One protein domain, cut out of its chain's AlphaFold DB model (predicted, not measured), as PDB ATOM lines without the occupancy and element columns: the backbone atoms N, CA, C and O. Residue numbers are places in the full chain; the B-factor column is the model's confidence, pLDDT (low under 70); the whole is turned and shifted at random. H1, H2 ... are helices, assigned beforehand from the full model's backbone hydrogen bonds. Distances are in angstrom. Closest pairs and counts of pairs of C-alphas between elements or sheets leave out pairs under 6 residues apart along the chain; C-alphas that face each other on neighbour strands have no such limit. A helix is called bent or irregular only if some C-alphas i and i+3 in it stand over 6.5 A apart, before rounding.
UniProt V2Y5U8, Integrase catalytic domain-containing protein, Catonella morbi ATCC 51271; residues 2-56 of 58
ATOM      1  N   GLU A   2     -17.573  22.486 109.466       91.94
ATOM      2  CA  GLU A   2     -17.606  23.643 110.382       91.94
ATOM      3  C   GLU A   2     -16.224  24.107 110.891       91.94
ATOM      4  O   GLU A   2     -15.907  25.291 110.819       91.94
ATOM      5  N   ARG A   3     -15.348  23.178 111.305       91.44
ATOM      6  CA  ARG A   3     -13.988  23.511 111.775       91.44
ATOM      7  C   ARG A   3     -13.165  24.277 110.732       91.44
ATOM      8  O   ARG A   3     -12.459  25.205 111.101       91.44
ATOM      9  N   TYR A   4     -13.265  23.898 109.456       94.44
ATOM     10  CA  TYR A   4     -12.562  24.582 108.366       94.44
ATOM     11  C   TYR A   4     -13.003  26.044 108.261       94.44
ATOM     12  O   TYR A   4     -12.163  26.940 108.296       94.44
ATOM     13  N   PHE A   5     -14.316  26.288 108.208       96.00
ATOM     14  CA  PHE A   5     -14.846  27.642 108.066       96.00
ATOM     15  C   PHE A   5     -14.541  28.523 109.275       96.00
ATOM     16  O   PHE A   5     -14.262  29.705 109.096       96.00
ATOM     17  N   ASN A   6     -14.545  27.963 110.486       96.12
ATOM     18  CA  ASN A   6     -14.158  28.713 111.678       96.12
ATOM     19  C   ASN A   6     -12.687  29.143 111.607       96.12
ATOM     20  O   ASN A   6     -12.396  30.313 111.823       96.12
ATOM     21  N   THR A   7     -11.773  28.245 111.220       96.06
ATOM     22  CA  THR A   7     -10.353  28.594 111.052       96.06
ATOM     23  C   THR A   7     -10.142  29.610 109.930       96.06
ATOM     24  O   THR A   7      -9.453  30.598 110.143       96.06
ATOM     25  N   LEU A   8     -10.778  29.432 108.764       97.38
ATOM     26  CA  LEU A   8     -10.692  30.398 107.663       97.38
ATOM     27  C   LEU A   8     -11.149  31.794 108.109       97.38
ATOM     28  O   LEU A   8     -10.489  32.789 107.827       97.38
ATOM     29  N   LYS A   9     -12.272  31.881 108.830       97.44
ATOM     30  CA  LYS A   9     -12.782  33.166 109.317       97.44
ATOM     31  C   LYS A   9     -11.821  33.818 110.308       97.44
ATOM     32  O   LYS A   9     -11.469  34.978 110.124       97.44
ATOM     33  N   THR A  10     -11.402  33.077 111.330       97.50
ATOM     34  CA  THR A  10     -10.573  33.605 112.419       97.50
ATOM     35  C   THR A  10      -9.170  33.989 111.963       97.50
ATOM     36  O   THR A  10      -8.705  35.061 112.347       97.50
ATOM     37  N   ASP A  11      -8.528  33.157 111.142       95.69
ATOM     38  CA  ASP A  11      -7.115  33.316 110.790       95.69
ATOM     39  C   ASP A  11      -6.937  34.168 109.521       95.69
ATOM     40  O   ASP A  11      -5.958  34.901 109.409       95.69
ATOM     41  N   GLN A  12      -7.892  34.115 108.580       96.75
ATOM     42  CA  GLN A  12      -7.769  34.777 107.276       96.75
ATOM     43  C   GLN A  12      -8.749  35.941 107.096       96.75
ATOM     44  O   GLN A  12      -8.324  37.049 106.776       96.75
ATOM     45  N   ILE A  13     -10.056  35.733 107.284       97.69
ATOM     46  CA  ILE A  13     -11.063  36.752 106.921       97.69
ATOM     47  C   ILE A  13     -11.085  37.923 107.903       97.69
ATOM     48  O   ILE A  13     -11.184  39.067 107.480       97.69
ATOM     49  N   TYR A  14     -10.998  37.667 109.206       97.44
ATOM     50  CA  TYR A  14     -11.093  38.729 110.213       97.44
ATOM     51  C   TYR A  14      -9.786  39.500 110.416       97.44
ATOM     52  O   TYR A  14      -9.828  40.633 110.886       97.44
ATOM     53  N   GLN A  15      -8.644  38.913 110.048       97.56
ATOM     54  CA  GLN A  15      -7.327  39.538 110.224       97.56
ATOM     55  C   GLN A  15      -6.934  40.465 109.068       97.56
ATOM     56  O   GLN A  15      -6.020  41.273 109.214       97.56
ATOM     57  N   HIS A  16      -7.615  40.370 107.925       97.00
ATOM     58  CA  HIS A  16      -7.213  41.054 106.700       97.00
ATOM     59  C   HIS A  16      -8.362  41.869 106.116       97.00
ATOM     60  O   HIS A  16      -9.538  41.529 106.250       97.00
ATOM     61  N   ARG A  17      -8.009  42.953 105.427       97.50
ATOM     62  CA  ARG A  17      -8.932  43.693 104.569       97.50
ATOM     63  C   ARG A  17      -8.541  43.444 103.123       97.50
ATOM     64  O   ARG A  17      -7.380  43.606 102.770       97.50
ATOM     65  N   TYR A  18      -9.524  43.070 102.317       97.62
ATOM     66  CA  TYR A  18      -9.367  42.858 100.885       97.62
ATOM     67  C   TYR A  18     -10.047  44.009 100.157       97.62
ATOM     68  O   TYR A  18     -11.178  44.370 100.491       97.62
ATOM     69  N   HIS A  19      -9.354  44.605  99.194       97.44
ATOM     70  CA  HIS A  19      -9.852  45.757  98.449       97.44
ATOM     71  C   HIS A  19     -10.536  45.341  97.152       97.44
ATOM     72  O   HIS A  19     -11.354  46.090  96.618       97.44
ATOM     73  N   THR A  20     -10.239  44.135  96.667       98.50
ATOM     74  CA  THR A  20     -10.890  43.553  95.495       98.50
ATOM     75  C   THR A  20     -11.334  42.117  95.751       98.50
ATOM     76  O   THR A  20     -10.769  41.391  96.568       98.50
ATOM     77  N   GLU A  21     -12.341  41.683  95.001       98.19
ATOM     78  CA  GLU A  21     -12.808  40.294  95.005       98.19
ATOM     79  C   GLU A  21     -11.696  39.317  94.591       98.19
ATOM     80  O   GLU A  21     -11.538  38.257  95.189       98.19
ATOM     81  N   LYS A  22     -10.854  39.715  93.627       98.44
ATOM     82  CA  LYS A  22      -9.704  38.923  93.181       98.44
ATOM     83  C   LYS A  22      -8.698  38.673  94.308       98.44
ATOM     84  O   LYS A  22      -8.196  37.560  94.425       98.44
ATOM     85  N   GLU A  23      -8.406  39.683  95.127       98.25
ATOM     86  CA  GLU A  23      -7.530  39.529  96.297       98.25
ATOM     87  C   GLU A  23      -8.134  38.573  97.327       98.25
ATOM     88  O   GLU A  23      -7.440  37.688  97.822       98.25
ATOM     89  N   LEU A  24      -9.431  38.722  97.618       98.19
ATOM     90  CA  LEU A  24     -10.140  37.834  98.536       98.19
ATOM     91  C   LEU A  24     -10.087  36.379  98.052       98.19
ATOM     92  O   LEU A  24      -9.781  35.483  98.839       98.19
ATOM     93  N   TYR A  25     -10.363  36.133  96.771       98.31
ATOM     94  CA  TYR A  25     -10.333  34.782  96.220       98.31
ATOM     95  C   TYR A  25      -8.936  34.180  96.209       98.31
ATOM     96  O   TYR A  25      -8.788  33.047  96.657       98.31
ATOM     97  N   ALA A  26      -7.916  34.941  95.808       98.25
ATOM     98  CA  ALA A  26      -6.535  34.468  95.858       98.25
ATOM     99  C   ALA A  26      -6.130  34.061  97.287       98.25
ATOM    100  O   ALA A  26      -5.572  32.985  97.493       98.25
ATOM    101  N   ALA A  27      -6.493  34.870  98.287       98.12
ATOM    102  CA  ALA A  27      -6.211  34.572  99.686       98.12
ATOM    103  C   ALA A  27      -6.959  33.329 100.199       98.12
ATOM    104  O   ALA A  27      -6.401  32.535 100.956       98.12
ATOM    105  N   ILE A  28      -8.217  33.132  99.792       97.94
ATOM    106  CA  ILE A  28      -8.987  31.932 100.151       97.94
ATOM    107  C   ILE A  28      -8.391  30.685  99.485       97.94
ATOM    108  O   ILE A  28      -8.285  29.649 100.144       97.94
ATOM    109  N   GLU A  29      -8.001  30.763  98.212       97.94
ATOM    110  CA  GLU A  29      -7.369  29.655  97.488       97.94
ATOM    111  C   GLU A  29      -6.039  29.259  98.128       97.94
ATOM    112  O   GLU A  29      -5.834  28.084  98.437       97.94
ATOM    113  N   GLU A  30      -5.166  30.227  98.401       98.12
ATOM    114  CA  GLU A  30      -3.893  29.986  99.078       98.12
ATOM    115  C   GLU A  30      -4.112  29.375 100.468       98.12
ATOM    116  O   GLU A  30      -3.511  28.351 100.813       98.12
ATOM    117  N   PHE A  31      -5.038  29.937 101.248       97.88
ATOM    118  CA  PHE A  31      -5.369  29.400 102.560       97.88
ATOM    119  C   PHE A  31      -5.866  27.952 102.472       97.88
ATOM    120  O   PHE A  31      -5.432  27.100 103.245       97.88
ATOM    121  N   ALA A  32      -6.777  27.649 101.548       96.62
ATOM    122  CA  ALA A  32      -7.380  26.329 101.436       96.62
ATOM    123  C   ALA A  32      -6.383  25.295 100.908       96.62
ATOM    124  O   ALA A  32      -6.160  24.256 101.538       96.62
ATOM    125  N   TYR A  33      -5.792  25.559  99.745       95.00
ATOM    126  CA  TYR A  33      -4.970  24.589  99.037       95.00
ATOM    127  C   TYR A  33      -3.587  24.456  99.646       95.00
ATOM    128  O   TYR A  33      -3.079  23.343  99.676       95.00
ATOM    129  N   VAL A  34      -3.001  25.523 100.184       96.19
ATOM    130  CA  VAL A  34      -1.645  25.479 100.741       96.19
ATOM    131  C   VAL A  34      -1.711  25.379 102.257       96.19
ATOM    132  O   VAL A  34      -1.364  24.344 102.831       96.19
ATOM    133  N   HIS A  35      -2.207  26.422 102.922       96.81
ATOM    134  CA  HIS A  35      -2.033  26.546 104.365       96.81
ATOM    135  C   HIS A  35      -2.801  25.469 105.145       96.81
ATOM    136  O   HIS A  35      -2.211  24.686 105.888       96.81
ATOM    137  N   TYR A  36      -4.114  25.366 104.951       96.62
ATOM    138  CA  TYR A  36      -4.964  24.449 105.705       96.62
ATOM    139  C   TYR A  36      -4.650  22.980 105.412       96.62
ATOM    140  O   TYR A  36      -4.628  22.169 106.342       96.62
ATOM    141  N   ASN A  37      -4.431  22.647 104.135       95.31
ATOM    142  CA  ASN A  37      -4.298  21.270 103.661       95.31
ATOM    143  C   ASN A  37      -2.871  20.713 103.710       95.31
ATOM    144  O   ASN A  37      -2.727  19.514 103.945       95.31
ATOM    145  N   HIS A  38      -1.840  21.537 103.508       95.19
ATOM    146  CA  HIS A  38      -0.458  21.054 103.377       95.19
ATOM    147  C   HIS A  38       0.498  21.595 104.437       95.19
ATOM    148  O   HIS A  38       1.515  20.957 104.679       95.19
ATOM    149  N   VAL A  39       0.192  22.722 105.089       96.44
ATOM    150  CA  VAL A  39       1.093  23.327 106.087       96.44
ATOM    151  C   VAL A  39       0.607  23.086 107.511       96.44
ATOM    152  O   VAL A  39       1.394  22.713 108.374       96.44
ATOM    153  N   ARG A  40      -0.687  23.283 107.782       94.88
ATOM    154  CA  ARG A  40      -1.245  23.292 109.138       94.88
ATOM    155  C   ARG A  40      -1.435  21.874 109.687       94.88
ATOM    156  O   ARG A  40      -2.290  21.140 109.185       94.88
ATOM    157  N   PRO A  41      -0.759  21.501 110.787       95.19
ATOM    158  CA  PRO A  41      -1.053  20.273 111.512       95.19
ATOM    159  C   PRO A  41      -2.393  20.377 112.243       95.19
ATOM    160  O   PRO A  41      -2.724  21.412 112.830       95.19
ATOM    161  N   HIS A  42      -3.172  19.297 112.265       93.94
ATOM    162  CA  HIS A  42      -4.439  19.267 113.003       93.94
ATOM    163  C   HIS A  42      -4.354  18.273 114.149       93.94
ATOM    164  O   HIS A  42      -4.067  17.098 113.933       93.94
ATOM    165  N   ALA A  43      -4.690  18.710 115.364       92.69
ATOM    166  CA  ALA A  43      -4.705  17.838 116.543       92.69
ATOM    167  C   ALA A  43      -5.585  16.585 116.339       92.69
ATOM    168  O   ALA A  43      -5.209  15.489 116.740       92.69
ATOM    169  N   TYR A  44      -6.713  16.728 115.628       91.19
ATOM    170  CA  TYR A  44      -7.586  15.602 115.264       91.19
ATOM    171  C   TYR A  44      -6.877  14.557 114.382       91.19
ATOM    172  O   TYR A  44      -7.087  13.360 114.543       91.19
ATOM    173  N   ASN A  45      -5.964  15.003 113.519       93.00
ATOM    174  CA  ASN A  45      -5.174  14.158 112.627       93.00
ATOM    175  C   ASN A  45      -3.860  13.689 113.274       93.00
ATOM    176  O   ASN A  45      -2.898  13.409 112.566       93.00
ATOM    177  N   LYS A  46      -3.777  13.630 114.613       95.44
ATOM    178  CA  LYS A  46      -2.535  13.310 115.345       95.44
ATOM    179  C   LYS A  46      -1.375  14.238 114.961       95.44
ATOM    180  O   LYS A  46      -0.249  13.781 114.798       95.44
ATOM    181  N   TYR A  47      -1.675  15.525 114.787       95.06
ATOM    182  CA  TYR A  47      -0.714  16.542 114.350       95.06
ATOM    183  C   TYR A  47      -0.104  16.281 112.968       95.06
ATOM    184  O   TYR A  47       0.974  16.774 112.666       95.06
ATOM    185  N   LYS A  48      -0.816  15.553 112.106       96.06
ATOM    186  CA  LYS A  48      -0.554  15.529 110.667       96.06
ATOM    187  C   LYS A  48      -1.392  16.585 109.958       96.06
ATOM    188  O   LYS A  48      -2.466  16.979 110.441       96.06
ATOM    189  N   THR A  49      -0.935  17.037 108.801       95.94
ATOM    190  CA  THR A  49      -1.743  17.881 107.915       95.94
ATOM    191  C   THR A  49      -2.882  17.063 107.291       95.94
ATOM    192  O   THR A  49      -2.855  15.826 107.325       95.94
ATOM    193  N   PRO A  50      -3.945  17.693 106.756       95.19
ATOM    194  CA  PRO A  50      -5.012  16.961 106.079       95.19
ATOM    195  C   PRO A  50      -4.496  16.143 104.895       95.19
ATOM    196  O   PRO A  50      -4.952  15.016 104.695       95.19
ATOM    197  N   TYR A  51      -3.518  16.671 104.155       95.38
ATOM    198  CA  TYR A  51      -2.861  15.949 103.075       95.38
ATOM    199  C   TYR A  51      -2.140  14.699 103.592       95.38
ATOM    200  O   TYR A  51      -2.413  13.595 103.128       95.38
ATOM    201  N   GLU A  52      -1.291  14.834 104.610       95.50
ATOM    202  CA  GLU A  52      -0.562  13.704 105.202       95.50
ATOM    203  C   GLU A  52      -1.491  12.656 105.822       95.50
ATOM    204  O   GLU A  52      -1.228  11.461 105.737       95.50
ATOM    205  N   ALA A  53      -2.591  13.072 106.447       94.56
ATOM    206  CA  ALA A  53      -3.563  12.140 107.009       94.56
ATOM    207  C   ALA A  53      -4.268  11.305 105.927       94.56
ATOM    208  O   ALA A  53      -4.704  10.187 106.205       94.56
ATOM    209  N   ARG A  54      -4.389  11.846 104.709       93.62
ATOM    210  CA  ARG A  54      -5.086  11.212 103.587       93.62
ATOM    211  C   ARG A  54      -4.159  10.411 102.676       93.62
ATOM    212  O   ARG A  54      -4.562   9.355 102.199       93.62
ATOM    213  N   TYR A  55      -2.955  10.919 102.431       93.81
ATOM    214  CA  TYR A  55      -2.011  10.387 101.445       93.81
ATOM    215  C   TYR A  55      -0.679   9.939 102.044       93.81
ATOM    216  O   TYR A  55       0.101   9.286 101.356       93.81
ATOM    217  N   GLY A  56      -0.399  10.267 103.307       81.69
ATOM    218  CA  GLY A  56       0.787   9.780 104.000       81.69
ATOM    219  C   GLY A  56       0.714   8.264 104.132       81.69
ATOM    220  O   GLY A  56      -0.083   7.740 104.913       81.69
TER     221      GLY A  56
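What this domain is: This is residues 2 to 56 of the 58 residues of the protein "Integrase catalytic domain-containing protein" of Catonella morbi ATCC 51271 (UniProt V2Y5U8). One long helix, H2, makes most of the length of a small rod; the shorter helix H1 crosses over its middle, and the very short helix H3 packs on its last turn and carries the rod on past it. Residues 14 to 20 fold back from H1 to the first residue of H2, and residues 40 to 49 loop from the last residue of H2 round to H3. The printed part has 55 residues with three named helices, in the order H1, H2, H3, and no named strand; the class is all helix. The whole is only just loose, close to compact, with a radius of gyration of the C-alphas of 12.3 A, and the C-alphas span 37 by 18 by 15 A.

Where its parts are: H2, the longest helix, holds residues 21 to 39 and measures 24.6 A from its first to its last C-alpha; C-alpha 21 is at (-12.808, 40.294, 95.005), and C-alpha 39 is at (1.093, 23.327, 106.087). It is only just irregular: C-alphas 33 and 36 are 6.7 A apart. H1 holds residues 2 to 13 and is 15.1 A long, beginning with C-alpha 2 at (-17.606, 23.643, 110.382). It is neither bent nor irregular, but only just: C-alphas 10 and 13 are 6.4 A apart. H3 holds residues 50 to 55, is 8.6 A long, and ends with C-alpha 55 at (-2.011, 10.387, 101.445).

How they stand to each other: H2 touches both other helices. H1 touches it with residues 8 to 12 alone, and H2 meets this touch with residues 27 to 31 alone; the closest C-alphas are those of Leu 8 and Phe 31, 7.4 A apart. The two run opposite ways at a steep tilt of 57 degrees. H2 touches H3 with residues 36 to 38 alone, and the closest C-alphas are those of Asn 37 and Pro 50, 5.0 A apart. H2 and H3 run the same way at a steep tilt of 56 degrees. H1 and H3 are apart. In H1 and H3 every O i to N i+4 pair is within hydrogen-bond range; in H2 13 of 15 are.

The domain as a whole: The two C-alphas farthest apart are those of His 19 and Gly 56, at 37.9 A, while the first and last printed C-alphas, Glu 2 and Gly 56, are 23.9 A apart. The printed part, residues 2 to 56 of a chain of 58, has no cut. Both links are short but not tight, with 7 residues between H1 and H2 and 10 between H2 and H3. The mean pLDDT of the printed part is 95.9, and no printed residue is under 70.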